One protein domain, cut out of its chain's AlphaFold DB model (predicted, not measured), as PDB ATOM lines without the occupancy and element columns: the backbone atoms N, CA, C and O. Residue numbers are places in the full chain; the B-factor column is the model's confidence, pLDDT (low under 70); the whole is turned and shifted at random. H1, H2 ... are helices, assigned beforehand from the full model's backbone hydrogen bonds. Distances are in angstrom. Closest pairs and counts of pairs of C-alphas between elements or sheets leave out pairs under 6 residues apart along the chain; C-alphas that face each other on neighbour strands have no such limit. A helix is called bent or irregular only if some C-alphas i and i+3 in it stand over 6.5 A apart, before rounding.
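Overview. This is residues 84 to 178 of the 448 residues of an uncharacterized protein of Stenotrophomonas rhizophila (UniProt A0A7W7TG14). The domain is a slender helical body in which the chain runs from one end to the other through H1, H2 and H3, then folds back and forth through H4, H5 and H6, two helical hairpins that share H5. H2 crosses this folded part and packs on H4 and H6, while the short H1 and H3 sit at opposite ends, H1 at the last turns of H6 and H3 at the first turns of H4. The printed part has 95 residues with six named helices, H1 to H6 in that order, and no named strand; the class is all helix. The whole is compact, with a radius of gyration of the C-alphas of 13.7 A, and spans 47 by 23 by 19 A, only just a rod.

Along the chain. H1 holds residues 84 to 91, 10.6 A long, from C-alpha 84 at (-38.641, -77.153, 56.297). H2 holds residues 94 to 109 and is 22.5 A long. H3, residues 112 to 116, measures 6.2 A. H4, residues 121 to 138, begins at C-alpha 121 at (1.134, -83.189, 75.391) and is 25.8 A long. H5 holds residues 144 to 154, 15.9 A. H6, residues 156 to 175, is 29.1 A long and ends at C-alpha 175 at (-30.746, -77.151, 56.124). H6 is irregular, C-alphas 161 and 164 being 7.1 A apart, and has a kink of 48 degrees near residue 164.

Arrangement. H1 touches H6, with residues 172 to 175 of H6 alone, at a shallow tilt of 20 degrees, opposite ways; the closest C-alphas are those of Tyr 87 and Leu 175, 6.0 A. H2 touches H6 at a steep tilt of 56 degrees, opposite ways, closest at the C-alphas of Ala 99 and His 165, 4.7 A. H2 also touches H4, closest at the C-alphas of Arg 107 and Ala 131, 5.9 A; the tilt of 35.1 degrees is only just steep. H3 touches H4 with the C-alphas of Ile 115 and Lys 124 closest, 5.7 A. H4 and H5 form a hairpin at 17 degrees, a shallow tilt, the C-alphas of Leu 130 and Gly 150 closest at 4.9 A. H5 and H6 form another at 15 degrees, with the C-alphas of Ala 151 and Ala 159 closest, 4.8 A. H4 and H6 are near each other; H1 and H3, for instance, are apart. Each O i to N i+4 pair is within hydrogen-bond range in H1, H2, H3 and H4, against 6 of 7 in H5 and 12 of 16 in H6.

Size, cuts and confidence. The C-alphas farthest apart, those of Lys 85 and Pro 119, are 47.4 A from each other, while those of Val 84 and Asp 178 are 8.5 A apart. The five links between helices are tight. The printed part has no cut. Its mean pLDDT is 92.7 and no printed residue is under 70.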
ATOM      1  N   VAL A  84     -38.129 -76.873  54.945       93.69
ATOM      2  CA  VAL A  84     -38.641 -77.153  56.297       93.69
ATOM      3  C   VAL A  84     -39.101 -78.605  56.404       93.69
ATOM      4  O   VAL A  84     -38.845 -79.268  57.412       93.69
ATOM      5  N   LYS A  85     -39.744 -79.136  55.358       91.62
ATOM      6  CA  LYS A  85     -40.139 -80.548  55.296       91.62
ATOM      7  C   LYS A  85     -38.919 -81.474  55.276       91.62
ATOM      8  O   LYS A  85     -38.882 -82.408  56.077       91.62
ATOM      9  N   ASP A  86     -37.925 -81.193  54.435       94.38
ATOM     10  CA  ASP A  86     -36.672 -81.957  54.355       94.38
ATOM     11  C   ASP A  86     -35.961 -81.985  55.713       94.38
ATOM     12  O   ASP A  86     -35.610 -83.053  56.216       94.38
ATOM     13  N   TYR A  87     -35.857 -80.828  56.375       94.88
ATOM     14  CA  TYR A  87     -35.295 -80.716  57.719       94.88
ATOM     15  C   TYR A  87     -36.029 -81.590  58.740       94.88
ATOM     16  O   TYR A  87     -35.401 -82.347  59.484       94.88
ATOM     17  N   ARG A  88     -37.367 -81.534  58.773       92.38
ATOM     18  CA  ARG A  88     -38.161 -82.353  59.703       92.38
ATOM     19  C   ARG A  88     -37.984 -83.846  59.455       92.38
ATOM     20  O   ARG A  88     -37.859 -84.599  60.421       92.38
ATOM     21  N   LEU A  89     -37.979 -84.269  58.191       91.88
ATOM     22  CA  LEU A  89     -37.765 -85.667  57.817       91.88
ATOM     23  C   LEU A  89     -36.371 -86.142  58.231       91.88
ATOM     24  O   LEU A  89     -36.236 -87.238  58.777       91.88
ATOM     25  N   LEU A  90     -35.353 -85.301  58.041       94.12
ATOM     26  CA  LEU A  90     -33.989 -85.608  58.444       94.12
ATOM     27  C   LEU A  90     -33.873 -85.749  59.964       94.12
ATOM     28  O   LEU A  90     -33.375 -86.767  60.438       94.12
ATOM     29  N   VAL A  91     -34.360 -84.777  60.742       90.88
ATOM     30  CA  VAL A  91     -34.246 -84.781  62.215       90.88
ATOM     31  C   VAL A  91     -35.061 -85.902  62.864       90.88
ATOM     32  O   VAL A  91     -34.642 -86.437  63.886       90.88
ATOM     33  N   ALA A  92     -36.183 -86.307  62.263       86.56
ATOM     34  CA  ALA A  92     -36.956 -87.462  62.718       86.56
ATOM     35  C   ALA A  92     -36.341 -88.817  62.309       86.56
ATOM     36  O   ALA A  92     -36.835 -89.865  62.727       86.56
ATOM     37  N   SER A  93     -35.292 -88.829  61.477       91.56
ATOM     38  CA  SER A  93     -34.696 -90.071  60.991       91.56
ATOM     39  C   SER A  93     -33.771 -90.722  62.037       91.56
ATOM     40  O   SER A  93     -32.955 -90.031  62.660       91.56
ATOM     41  N   PRO A  94     -33.772 -92.066  62.159       91.88
ATOM     42  CA  PRO A  94     -32.825 -92.779  63.025       91.88
ATOM     43  C   PRO A  94     -31.355 -92.512  62.671       91.88
ATOM     44  O   PRO A  94     -30.475 -92.575  63.527       91.88
ATOM     45  N   LYS A  95     -31.071 -92.194  61.398       94.38
ATOM     46  CA  LYS A  95     -29.723 -91.848  60.926       94.38
ATOM     47  C   LYS A  95     -29.228 -90.547  61.554       94.38
ATOM     48  O   LYS A  95     -28.085 -90.493  62.002       94.38
ATOM     49  N   CYS A  96     -30.083 -89.526  61.609       93.06
ATOM     50  CA  CYS A  96     -29.752 -88.249  62.232       93.06
ATOM     51  C   CYS A  96     -29.577 -88.398  63.746       93.06
ATOM     52  O   CYS A  96     -28.599 -87.896  64.299       93.06
ATOM     53  N   GLU A  97     -30.439 -89.172  64.411       92.38
ATOM     54  CA  GLU A  97     -30.272 -89.483  65.836       92.38
ATOM     55  C   GLU A  97     -28.929 -90.181  66.112       92.38
ATOM     56  O   GLU A  97     -28.160 -89.738  66.970       92.38
ATOM     57  N   ALA A  98     -28.597 -91.226  65.345       94.44
ATOM     58  CA  ALA A  98     -27.321 -91.928  65.468       94.44
ATOM     59  C   ALA A  98     -26.124 -90.992  65.230       94.44
ATOM     60  O   ALA A  98     -25.140 -91.046  65.971       94.44
ATOM     61  N   ALA A  99     -26.227 -90.098  64.246       95.56
ATOM     62  CA  ALA A  99     -25.189 -89.126  63.941       95.56
ATOM     63  C   ALA A  99     -24.987 -88.108  65.078       95.56
ATOM     64  O   ALA A  99     -23.853 -87.849  65.491       95.56
ATOM     65  N   LEU A 100     -26.074 -87.600  65.671       94.06
ATOM     66  CA  LEU A 100     -26.022 -86.717  66.841       94.06
ATOM     67  C   LEU A 100     -25.401 -87.415  68.061       94.06
ATOM     68  O   LEU A 100     -24.620 -86.797  68.794       94.06
ATOM     69  N   GLN A 101     -25.698 -88.703  68.266       94.56
ATOM     70  CA  GLN A 101     -25.074 -89.512  69.318       94.56
ATOM     71  C   GLN A 101     -23.584 -89.751  69.053       94.56
ATOM     72  O   GLN A 101     -22.781 -89.686  69.984       94.56
ATOM     73  N   ALA A 102     -23.182 -89.990  67.804       94.56
ATOM     74  CA  ALA A 102     -21.776 -90.135  67.435       94.56
ATOM     75  C   ALA A 102     -20.986 -88.839  67.688       94.56
ATOM     76  O   ALA A 102     -19.933 -88.877  68.328       94.56
ATOM     77  N   ALA A 103     -21.535 -87.682  67.301       94.12
ATOM     78  CA  ALA A 103     -20.947 -86.377  67.606       94.12
ATOM     79  C   ALA A 103     -20.841 -86.129  69.122       94.12
ATOM     80  O   ALA A 103     -19.827 -85.624  69.606       94.12
ATOM     81  N   LYS A 104     -21.859 -86.532  69.898       94.19
ATOM     82  CA  LYS A 104     -21.812 -86.466  71.365       94.19
ATOM     83  C   LYS A 104     -20.691 -87.341  71.935       94.19
ATOM     84  O   LYS A 104     -19.933 -86.861  72.767       94.19
ATOM     85  N   LYS A 105     -20.525 -88.577  71.453       94.38
ATOM     86  CA  LYS A 105     -19.438 -89.472  71.887       94.38
ATOM     87  C   LYS A 105     -18.053 -88.879  71.620       94.38
ATOM     88  O   LYS A 105     -17.179 -89.004  72.474       94.38
ATOM     89  N   LEU A 106     -17.851 -88.214  70.479       94.00
ATOM     90  CA  LEU A 106     -16.604 -87.487  70.206       94.00
ATOM     91  C   LEU A 106     -16.400 -86.324  71.182       94.00
ATOM     92  O   LEU A 106     -15.293 -86.138  71.687       94.00
ATOM     93  N   ARG A 107     -17.465 -85.586  71.517       92.38
ATOM     94  CA  ARG A 107     -17.390 -84.524  72.529       92.38
ATOM     95  C   ARG A 107     -17.057 -85.058  73.923       92.38
ATOM     96  O   ARG A 107     -16.272 -84.434  74.629       92.38
ATOM     97  N   ASP A 108     -17.628 -86.201  74.298       93.00
ATOM     98  CA  ASP A 108     -17.388 -86.873  75.581       93.00
ATOM     99  C   ASP A 108     -15.970 -87.472  75.652       93.00
ATOM    100  O   ASP A 108     -15.354 -87.533  76.721       93.00
ATOM    101  N   LEU A 109     -15.415 -87.907  74.517       91.88
ATOM    102  CA  LEU A 109     -14.003 -88.274  74.405       91.88
ATOM    103  C   LEU A 109     -13.113 -87.055  74.680       91.88
ATOM    104  O   LEU A 109     -12.237 -87.127  75.540       91.88
ATOM    105  N   ALA A 110     -13.408 -85.930  74.026       91.25
ATOM    106  CA  ALA A 110     -12.722 -84.648  74.178       91.25
ATOM    107  C   ALA A 110     -13.309 -83.775  75.311       91.25
ATOM    108  O   ALA A 110     -13.412 -82.549  75.205       91.25
ATOM    109  N   HIS A 111     -13.754 -84.397  76.406       92.88
ATOM    110  CA  HIS A 111     -14.354 -83.679  77.530       92.88
ATOM    111  C   HIS A 111     -13.293 -82.835  78.271       92.88
ATOM    112  O   HIS A 111     -12.201 -83.356  78.515       92.88
ATOM    113  N   PRO A 112     -13.589 -81.596  78.727       90.75
ATOM    114  CA  PRO A 112     -12.591 -80.719  79.357       90.75
ATOM    115  C   PRO A 112     -11.836 -81.370  80.524       90.75
ATOM    116  O   PRO A 112     -10.613 -81.341  80.571       90.75
ATOM    117  N   ALA A 113     -12.549 -82.081  81.407       91.88
ATOM    118  CA  ALA A 113     -11.930 -82.793  82.530       91.88
ATOM    119  C   ALA A 113     -11.004 -83.961  82.117       91.88
ATOM    120  O   ALA A 113     -10.168 -84.385  82.910       91.88
ATOM    121  N   ARG A 114     -11.171 -84.525  80.912       91.06
ATOM    122  CA  ARG A 114     -10.265 -85.554  80.371       91.06
ATOM    123  C   ARG A 114      -9.028 -84.916  79.757       91.06
ATOM    124  O   ARG A 114      -7.934 -85.397  80.006       91.06
ATOM    125  N   ILE A 115      -9.212 -83.812  79.032       94.06
ATOM    126  CA  ILE A 115      -8.128 -83.005  78.456       94.06
ATOM    127  C   ILE A 115      -7.185 -82.496  79.551       94.06
ATOM    128  O   ILE A 115      -5.970 -82.590  79.420       94.06
ATOM    129  N   GLU A 116      -7.734 -81.992  80.658       94.62
ATOM    130  CA  GLU A 116      -6.944 -81.479  81.784       94.62
ATOM    131  C   GLU A 116      -6.034 -82.552  82.403       94.62
ATOM    132  O   GLU A 116      -4.913 -82.256  82.810       94.62
ATOM    133  N   ARG A 117      -6.508 -83.803  82.433       94.25
ATOM    134  CA  ARG A 117      -5.818 -84.955  83.029       94.25
ATOM    135  C   ARG A 117      -4.949 -85.735  82.041       94.25
ATOM    136  O   ARG A 117      -4.352 -86.722  82.456       94.25
ATOM    137  N   GLU A 118      -4.915 -85.357  80.764       96.19
ATOM    138  CA  GLU A 118      -4.159 -86.069  79.728       96.19
ATOM    139  C   GLU A 118      -2.649 -85.804  79.895       96.19
ATOM    140  O   GLU A 118      -2.225 -84.649  79.772       96.19
ATOM    141  N   PRO A 119      -1.834 -86.833  80.204       93.81
ATOM    142  CA  PRO A 119      -0.404 -86.661  80.455       93.81
ATOM    143  C   PRO A 119       0.434 -86.466  79.186       93.81
ATOM    144  O   PRO A 119       1.517 -85.894  79.280       93.81
ATOM    145  N   ASP A 120      -0.025 -86.944  78.025       95.56
ATOM    146  CA  ASP A 120       0.694 -86.793  76.755       95.56
ATOM    147  C   ASP A 120       0.375 -85.427  76.108       95.56
ATOM    148  O   ASP A 120      -0.768 -85.206  75.686       95.56
ATOM    149  N   PRO A 121       1.359 -84.510  75.973       93.62
ATOM    150  CA  PRO A 121       1.134 -83.189  75.391       93.62
ATOM    151  C   PRO A 121       0.588 -83.225  73.958       93.62
ATOM    152  O   PRO A 121      -0.256 -82.399  73.614       93.62
ATOM    153  N   ALA A 122       1.023 -84.180  73.126       93.31
ATOM    154  CA  ALA A 122       0.583 -84.263  71.732       93.31
ATOM    155  C   ALA A 122      -0.887 -84.692  71.650       93.31
ATOM    156  O   ALA A 122      -1.715 -84.053  70.992       93.31
ATOM    157  N   ARG A 123      -1.235 -85.743  72.398       93.56
ATOM    158  CA  ARG A 123      -2.612 -86.231  72.517       93.56
ATOM    159  C   ARG A 123      -3.542 -85.189  73.135       93.56
ATOM    160  O   ARG A 123      -4.675 -85.045  72.672       93.56
ATOM    161  N   LYS A 124      -3.066 -84.433  74.128       96.12
ATOM    162  CA  LYS A 124      -3.813 -83.328  74.737       96.12
ATOM    163  C   LYS A 124      -4.195 -82.271  73.698       96.12
ATOM    164  O   LYS A 124      -5.378 -81.958  73.577       96.12
ATOM    165  N   SER A 125      -3.241 -81.805  72.888       95.00
ATOM    166  CA  SER A 125      -3.521 -80.844  71.810       95.00
ATOM    167  C   SER A 125      -4.501 -81.389  70.765       95.00
ATOM    168  O   SER A 125      -5.363 -80.654  70.284       95.00
ATOM    169  N   HIS A 126      -4.434 -82.682  70.427       94.94
ATOM    170  CA  HIS A 126      -5.411 -83.303  69.524       94.94
ATOM    171  C   HIS A 126      -6.826 -83.368  70.118       94.94
ATOM    172  O   HIS A 126      -7.799 -83.120  69.402       94.94
ATOM    173  N   LEU A 127      -6.968 -83.651  71.418       95.88
ATOM    174  CA  LEU A 127      -8.268 -83.617  72.096       95.88
ATOM    175  C   LEU A 127      -8.834 -82.190  72.171       95.88
ATOM    176  O   LEU A 127     -10.029 -82.008  71.951       95.88
ATOM    177  N   GLU A 128      -8.000 -81.181  72.431       95.25
ATOM    178  CA  GLU A 128      -8.401 -79.765  72.414       95.25
ATOM    179  C   GLU A 128      -8.905 -79.339  71.028       95.25
ATOM    180  O   GLU A 128      -9.992 -78.767  70.911       95.25
ATOM    181  N   ALA A 129      -8.168 -79.693  69.970       93.88
ATOM    182  CA  ALA A 129      -8.567 -79.419  68.593       93.88
ATOM    183  C   ALA A 129      -9.878 -80.130  68.214       93.88
ATOM    184  O   ALA A 129     -10.744 -79.522  67.580       93.88
ATOM    185  N   LEU A 130     -10.066 -81.390  68.634       95.69
ATOM    186  CA  LEU A 130     -11.321 -82.112  68.415       95.69
ATOM    187  C   LEU A 130     -12.489 -81.454  69.161       95.69
ATOM    188  O   LEU A 130     -13.560 -81.294  68.577       95.69
ATOM    189  N   ALA A 131     -12.305 -81.063  70.427       94.00
ATOM    190  CA  ALA A 131     -13.344 -80.386  71.202       94.00
ATOM    191  C   ALA A 131     -13.798 -79.094  70.511       94.00
ATOM    192  O   ALA A 131     -14.999 -78.905  70.315       94.00
ATOM    193  N   ALA A 132     -12.845 -78.259  70.086       93.50
ATOM    194  CA  ALA A 132     -13.124 -77.024  69.362       93.50
ATOM    195  C   ALA A 132     -13.851 -77.289  68.035       93.50
ATOM    196  O   ALA A 132     -14.874 -76.667  67.761       93.50
ATOM    197  N   ALA A 133     -13.386 -78.264  67.243       94.50
ATOM    198  CA  ALA A 133     -14.020 -78.616  65.974       94.50
ATOM    199  C   ALA A 133     -15.471 -79.092  66.158       94.50
ATOM    200  O   ALA A 133     -16.350 -78.696  65.391       94.50
ATOM    201  N   VAL A 134     -15.740 -79.920  67.177       93.81
ATOM    202  CA  VAL A 134     -17.098 -80.394  67.484       93.81
ATOM    203  C   VAL A 134     -17.985 -79.244  67.960       93.81
ATOM    204  O   VAL A 134     -19.137 -79.158  67.531       93.81
ATOM    205  N   ASP A 135     -17.477 -78.366  68.825       92.50
ATOM    206  CA  ASP A 135     -18.242 -77.230  69.346       92.50
ATOM    207  C   ASP A 135     -18.569 -76.211  68.243       92.50
ATOM    208  O   ASP A 135     -19.712 -75.757  68.151       92.50
ATOM    209  N   ASP A 136     -17.627 -75.913  67.345       93.56
ATOM    210  CA  ASP A 136     -17.872 -75.023  66.206       93.56
ATOM    211  C   ASP A 136     -18.836 -75.625  65.181       93.56
ATOM    212  O   ASP A 136     -19.732 -74.921  64.703       93.56
ATOM    213  N   ALA A 137     -18.708 -76.917  64.860       92.44
ATOM    214  CA  ALA A 137     -19.641 -77.599  63.962       92.44
ATOM    215  C   ALA A 137     -21.063 -77.632  64.551       92.44
ATOM    216  O   ALA A 137     -22.031 -77.308  63.865       92.44
ATOM    217  N   ARG A 138     -21.202 -77.917  65.855       88.12
ATOM    218  CA  ARG A 138     -22.496 -77.867  66.564       88.12
ATOM    219  C   ARG A 138     -23.102 -76.474  66.629       88.12
ATOM    220  O   ARG A 138     -24.321 -76.348  66.599       88.12
ATOM    221  N   ALA A 139     -22.267 -75.446  66.726       87.06
ATOM    222  CA  ALA A 139     -22.709 -74.060  66.686       87.06
ATOM    223  C   ALA A 139     -22.989 -73.552  65.258       87.06
ATOM    224  O   ALA A 139     -23.283 -72.371  65.085       87.06
ATOM    225  N   GLY A 140     -22.863 -74.407  64.235       85.25
ATOM    226  CA  GLY A 140     -23.121 -74.069  62.835       85.25
ATOM    227  C   GLY A 140     -22.000 -73.289  62.134       85.25
ATOM    228  O   GLY A 140     -22.139 -72.973  60.948       85.25
ATOM    229  N   ARG A 141     -20.887 -73.007  62.829       87.62
ATOM    230  CA  ARG A 141     -19.752 -72.195  62.346       87.62
ATOM    231  C   ARG A 141     -18.595 -73.018  61.767       87.62
ATOM    232  O   ARG A 141     -17.776 -72.469  61.037       87.62
ATOM    233  N   GLY A 142     -18.514 -74.304  62.101       87.88
ATOM    234  CA  GLY A 142     -17.489 -75.241  61.625       87.88
ATOM    235  C   GLY A 142     -18.031 -76.276  60.638       87.88
ATOM    236  O   GLY A 142     -19.235 -76.367  60.427       87.88
ATOM    237  N   GLU A 143     -17.142 -77.075  60.049       91.62
ATOM    238  CA  GLU A 143     -17.487 -78.160  59.119       91.62
ATOM    239  C   GLU A 143     -17.304 -79.525  59.790       91.62
ATOM    240  O   GLU A 143     -16.268 -79.788  60.408       91.62
ATOM    241  N   TRP A 144     -18.251 -80.444  59.592       93.38
ATOM    242  CA  TRP A 144     -18.144 -81.811  60.116       93.38
ATOM    243  C   TRP A 144     -16.970 -82.605  59.521       93.38
ATOM    244  O   TRP A 144     -16.429 -83.483  60.190       93.38
ATOM    245  N   ALA A 145     -16.482 -82.237  58.332       88.56
ATOM    246  CA  ALA A 145     -15.251 -82.789  57.764       88.56
ATOM    247  C   ALA A 145     -14.013 -82.507  58.644       88.56
ATOM    248  O   ALA A 145     -13.154 -83.377  58.807       88.56
ATOM    249  N   ARG A 146     -13.944 -81.330  59.289       89.00
ATOM    250  CA  ARG A 146     -12.857 -80.988  60.228       89.00
ATOM    251  C   ARG A 146     -12.931 -81.809  61.513       89.00
ATOM    252  O   ARG A 146     -11.893 -82.150  62.074       89.00
ATOM    253  N   VAL A 147     -14.137 -82.179  61.948       92.31
ATOM    254  CA  VAL A 147     -14.340 -83.094  63.083       92.31
ATOM    255  C   VAL A 147     -13.790 -84.484  62.755       92.31
ATOM    256  O   VAL A 147     -13.073 -85.061  63.571       92.31
ATOM    257  N   THR A 148     -14.045 -84.996  61.548       91.25
ATOM    258  CA  THR A 148     -13.476 -86.272  61.083       91.25
ATOM    259  C   THR A 148     -11.945 -86.224  61.025       91.25
ATOM    260  O   THR A 148     -11.287 -87.160  61.482       91.25
ATOM    261  N   ALA A 149     -11.362 -85.122  60.541       87.69
ATOM    262  CA  ALA A 149      -9.910 -84.930  60.530       87.69
ATOM    263  C   ALA A 149      -9.313 -84.896  61.953       87.69
ATOM    264  O   ALA A 149      -8.324 -85.578  62.222       87.69
ATOM    265  N   GLY A 150      -9.948 -84.177  62.887       87.75
ATOM    266  CA  GLY A 150      -9.543 -84.146  64.297       87.75
ATOM    267  C   GLY A 150      -9.668 -85.508  64.992       87.75
ATOM    268  O   GLY A 150      -8.808 -85.884  65.784       87.75
ATOM    269  N   ALA A 151     -10.692 -86.292  64.648       91.19
ATOM    270  CA  ALA A 151     -10.841 -87.664  65.127       91.19
ATOM    271  C   ALA A 151      -9.734 -88.591  64.594       91.19
ATOM    272  O   ALA A 151      -9.289 -89.480  65.318       91.19
ATOM    273  N   CYS A 152      -9.255 -88.368  63.364       91.56
ATOM    274  CA  CYS A 152      -8.179 -89.155  62.754       91.56
ATOM    275  C   CYS A 152      -6.857 -88.997  63.516       91.56
ATOM    276  O   CYS A 152      -6.189 -89.991  63.792       91.56
ATOM    277  N   ALA A 153      -6.546 -87.778  63.968       89.06
ATOM    278  CA  ALA A 153      -5.362 -87.492  64.785       89.06
ATOM    279  C   ALA A 153      -5.347 -88.227  66.145       89.06
ATOM    280  O   ALA A 153      -4.290 -88.405  66.741       89.06
ATOM    281  N   LEU A 154      -6.507 -88.681  66.635       89.12
ATOM    282  CA  LEU A 154      -6.630 -89.482  67.861       89.12
ATOM    283  C   LEU A 154      -6.654 -90.996  67.600       89.12
ATOM    284  O   LEU A 154      -6.519 -91.782  68.540       89.12
ATOM    285  N   GLY A 155      -6.846 -91.409  66.347       91.75
ATOM    286  CA  GLY A 155      -6.816 -92.799  65.911       91.75
ATOM    287  C   GLY A 155      -7.781 -93.090  64.763       91.75
ATOM    288  O   GLY A 155      -8.960 -92.733  64.806       91.75
ATOM    289  N   GLU A 156      -7.311 -93.846  63.772       89.81
ATOM    290  CA  GLU A 156      -8.072 -94.196  62.560       89.81
ATOM    291  C   GLU A 156      -9.422 -94.858  62.866       89.81
ATOM    292  O   GLU A 156     -10.430 -94.549  62.235       89.81
ATOM    293  N   LYS A 157      -9.487 -95.711  63.897       92.31
ATOM    294  CA  LYS A 157     -10.738 -96.360  64.323       92.31
ATOM    295  C   LYS A 157     -11.782 -95.358  64.830       92.31
ATOM    296  O   LYS A 157     -12.978 -95.585  64.668       92.31
ATOM    297  N   ILE A 158     -11.352 -94.262  65.457       91.50
ATOM    298  CA  ILE A 158     -12.250 -93.216  65.968       91.50
ATOM    299  C   ILE A 158     -12.847 -92.446  64.788       91.50
ATOM    300  O   ILE A 158     -14.064 -92.263  64.738       91.50
ATOM    301  N   ALA A 159     -12.015 -92.076  63.810       90.75
ATOM    302  CA  ALA A 159     -12.468 -91.442  62.575       90.75
ATOM    303  C   ALA A 159     -13.391 -92.353  61.755       90.75
ATOM    304  O   ALA A 159     -14.460 -91.910  61.350       90.75
ATOM    305  N   ALA A 160     -13.039 -93.630  61.573       90.81
ATOM    306  CA  ALA A 160     -13.845 -94.592  60.817       90.81
ATOM    307  C   ALA A 160     -15.245 -94.797  61.422       90.81
ATOM    308  O   ALA A 160     -16.222 -94.924  60.690       90.81
ATOM    309  N   ASN A 161     -15.360 -94.768  62.753       91.62
ATOM    310  CA  ASN A 161     -16.653 -94.849  63.435       91.62
ATOM    311  C   ASN A 161     -17.505 -93.581  63.266       91.62
ATOM    312  O   ASN A 161     -18.724 -93.658  63.390       91.62
ATOM    313  N   PHE A 162     -16.891 -92.415  63.037       94.12
ATOM    314  CA  PHE A 162     -17.606 -91.146  62.888       94.12
ATOM    315  C   PHE A 162     -17.895 -90.774  61.430       94.12
ATOM    316  O   PHE A 162     -18.935 -90.181  61.159       94.12
ATOM    317  N   ALA A 163     -17.020 -91.134  60.490       91.19
ATOM    318  CA  ALA A 163     -17.107 -90.719  59.091       91.19
ATOM    319  C   ALA A 163     -18.492 -90.951  58.442       91.19
ATOM    320  O   ALA A 163     -18.988 -90.013  57.821       91.19
ATOM    321  N   PRO A 164     -19.194 -92.090  58.654       91.62
ATOM    322  CA  PRO A 164     -20.535 -92.303  58.092       91.62
ATOM    323  C   PRO A 164     -21.607 -91.320  58.595       91.62
ATOM    324  O   PRO A 164     -22.691 -91.233  58.023       91.62
ATOM    325  N   HIS A 165     -21.340 -90.615  59.697       95.38
ATOM    326  CA  HIS A 165     -22.253 -89.666  60.330       95.38
ATOM    327  C   HIS A 165     -21.984 -88.212  59.931       95.38
ATOM    328  O   HIS A 165     -22.867 -87.371  60.106       95.38
ATOM    329  N   ALA A 166     -20.791 -87.908  59.411       93.38
ATOM    330  CA  ALA A 166     -20.381 -86.543  59.093       93.38
ATOM    331  C   ALA A 166     -21.270 -85.918  58.005       93.38
ATOM    332  O   ALA A 166     -21.714 -84.785  58.171       93.38
ATOM    333  N   ASP A 167     -21.602 -86.679  56.959       93.06
ATOM    334  CA  ASP A 167     -22.433 -86.198  55.848       93.06
ATOM    335  C   ASP A 167     -23.867 -85.886  56.295       93.06
ATOM    336  O   ASP A 167     -24.413 -84.846  55.943       93.06
ATOM    337  N   VAL A 168     -24.455 -86.729  57.154       95.25
ATOM    338  CA  VAL A 168     -25.806 -86.516  57.713       95.25
ATOM    339  C   VAL A 168     -25.857 -85.239  58.557       95.25
ATOM    340  O   VAL A 168     -26.830 -84.486  58.519       95.25
ATOM    341  N   LEU A 169     -24.805 -84.978  59.338       95.50
ATOM    342  CA  LEU A 169     -24.716 -83.769  60.156       95.50
ATOM    343  C   LEU A 169     -24.431 -82.521  59.314       95.50
ATOM    344  O   LEU A 169     -24.936 -81.449  59.650       95.50
ATOM    345  N   ALA A 170     -23.667 -82.654  58.226       94.50
ATOM    346  CA  ALA A 170     -23.440 -81.584  57.262       94.50
ATOM    347  C   ALA A 170     -24.730 -81.220  56.516       94.50
ATOM    348  O   ALA A 170     -25.067 -80.043  56.442       94.50
ATOM    349  N   GLU A 171     -25.496 -82.211  56.057       94.81
ATOM    350  CA  GLU A 171     -26.818 -82.008  55.454       94.81
ATOM    351  C   GLU A 171     -27.767 -81.296  56.428       94.81
ATOM    352  O   GLU A 171     -28.396 -80.297  56.075       94.81
ATOM    353  N   LYS A 172     -27.818 -81.751  57.689       95.25
ATOM    354  CA  LYS A 172     -28.610 -81.095  58.738       95.25
ATOM    355  C   LYS A 172     -28.192 -79.640  58.933       95.25
ATOM    356  O   LYS A 172     -29.055 -78.771  59.004       95.25
ATOM    357  N   GLN A 173     -26.893 -79.381  59.048       94.31
ATOM    358  CA  GLN A 173     -26.361 -78.035  59.245       94.31
ATOM    359  C   GLN A 173     -26.672 -77.123  58.055       94.31
ATOM    360  O   GLN A 173     -26.977 -75.951  58.257       94.31
ATOM    361  N   GLU A 174     -26.615 -77.648  56.833       94.44
ATOM    362  CA  GLU A 174     -26.952 -76.891  55.632       94.44
ATOM    363  C   GLU A 174     -28.437 -76.521  55.598       94.44
ATOM    364  O   GLU A 174     -28.782 -75.372  55.336       94.44
ATOM    365  N   LEU A 175     -29.322 -77.449  55.971       94.44
ATOM    366  CA  LEU A 175     -30.746 -77.151  56.124       94.44
ATOM    367  C   LEU A 175     -30.997 -76.100  57.214       94.44
ATOM    368  O   LEU A 175     -31.829 -75.224  57.023       94.44
ATOM    369  N   GLU A 176     -30.259 -76.125  58.327       93.75
ATOM    370  CA  GLU A 176     -30.387 -75.133  59.411       93.75
ATOM    371  C   GLU A 176     -29.904 -73.722  59.042       93.75
ATOM    372  O   GLU A 176     -30.168 -72.782  59.791       93.75
ATOM    373  N   ARG A 177     -29.224 -73.555  57.901       92.44
ATOM    374  CA  ARG A 177     -28.858 -72.242  57.345       92.44
ATOM    375  C   ARG A 177     -29.937 -71.654  56.441       92.44
ATOM    376  O   ARG A 177     -29.874 -70.466  56.131       92.44
ATOM    377  N   ASP A 178     -30.906 -72.457  56.013       95.50
ATOM    378  CA  ASP A 178     -32.001 -71.984  55.176       95.50
ATOM    379  C   ASP A 178     -32.917 -71.036  55.964       95.50
ATOM    380  O   ASP A 178     -33.320 -71.329  57.093       95.50
TER     381      ASP A 178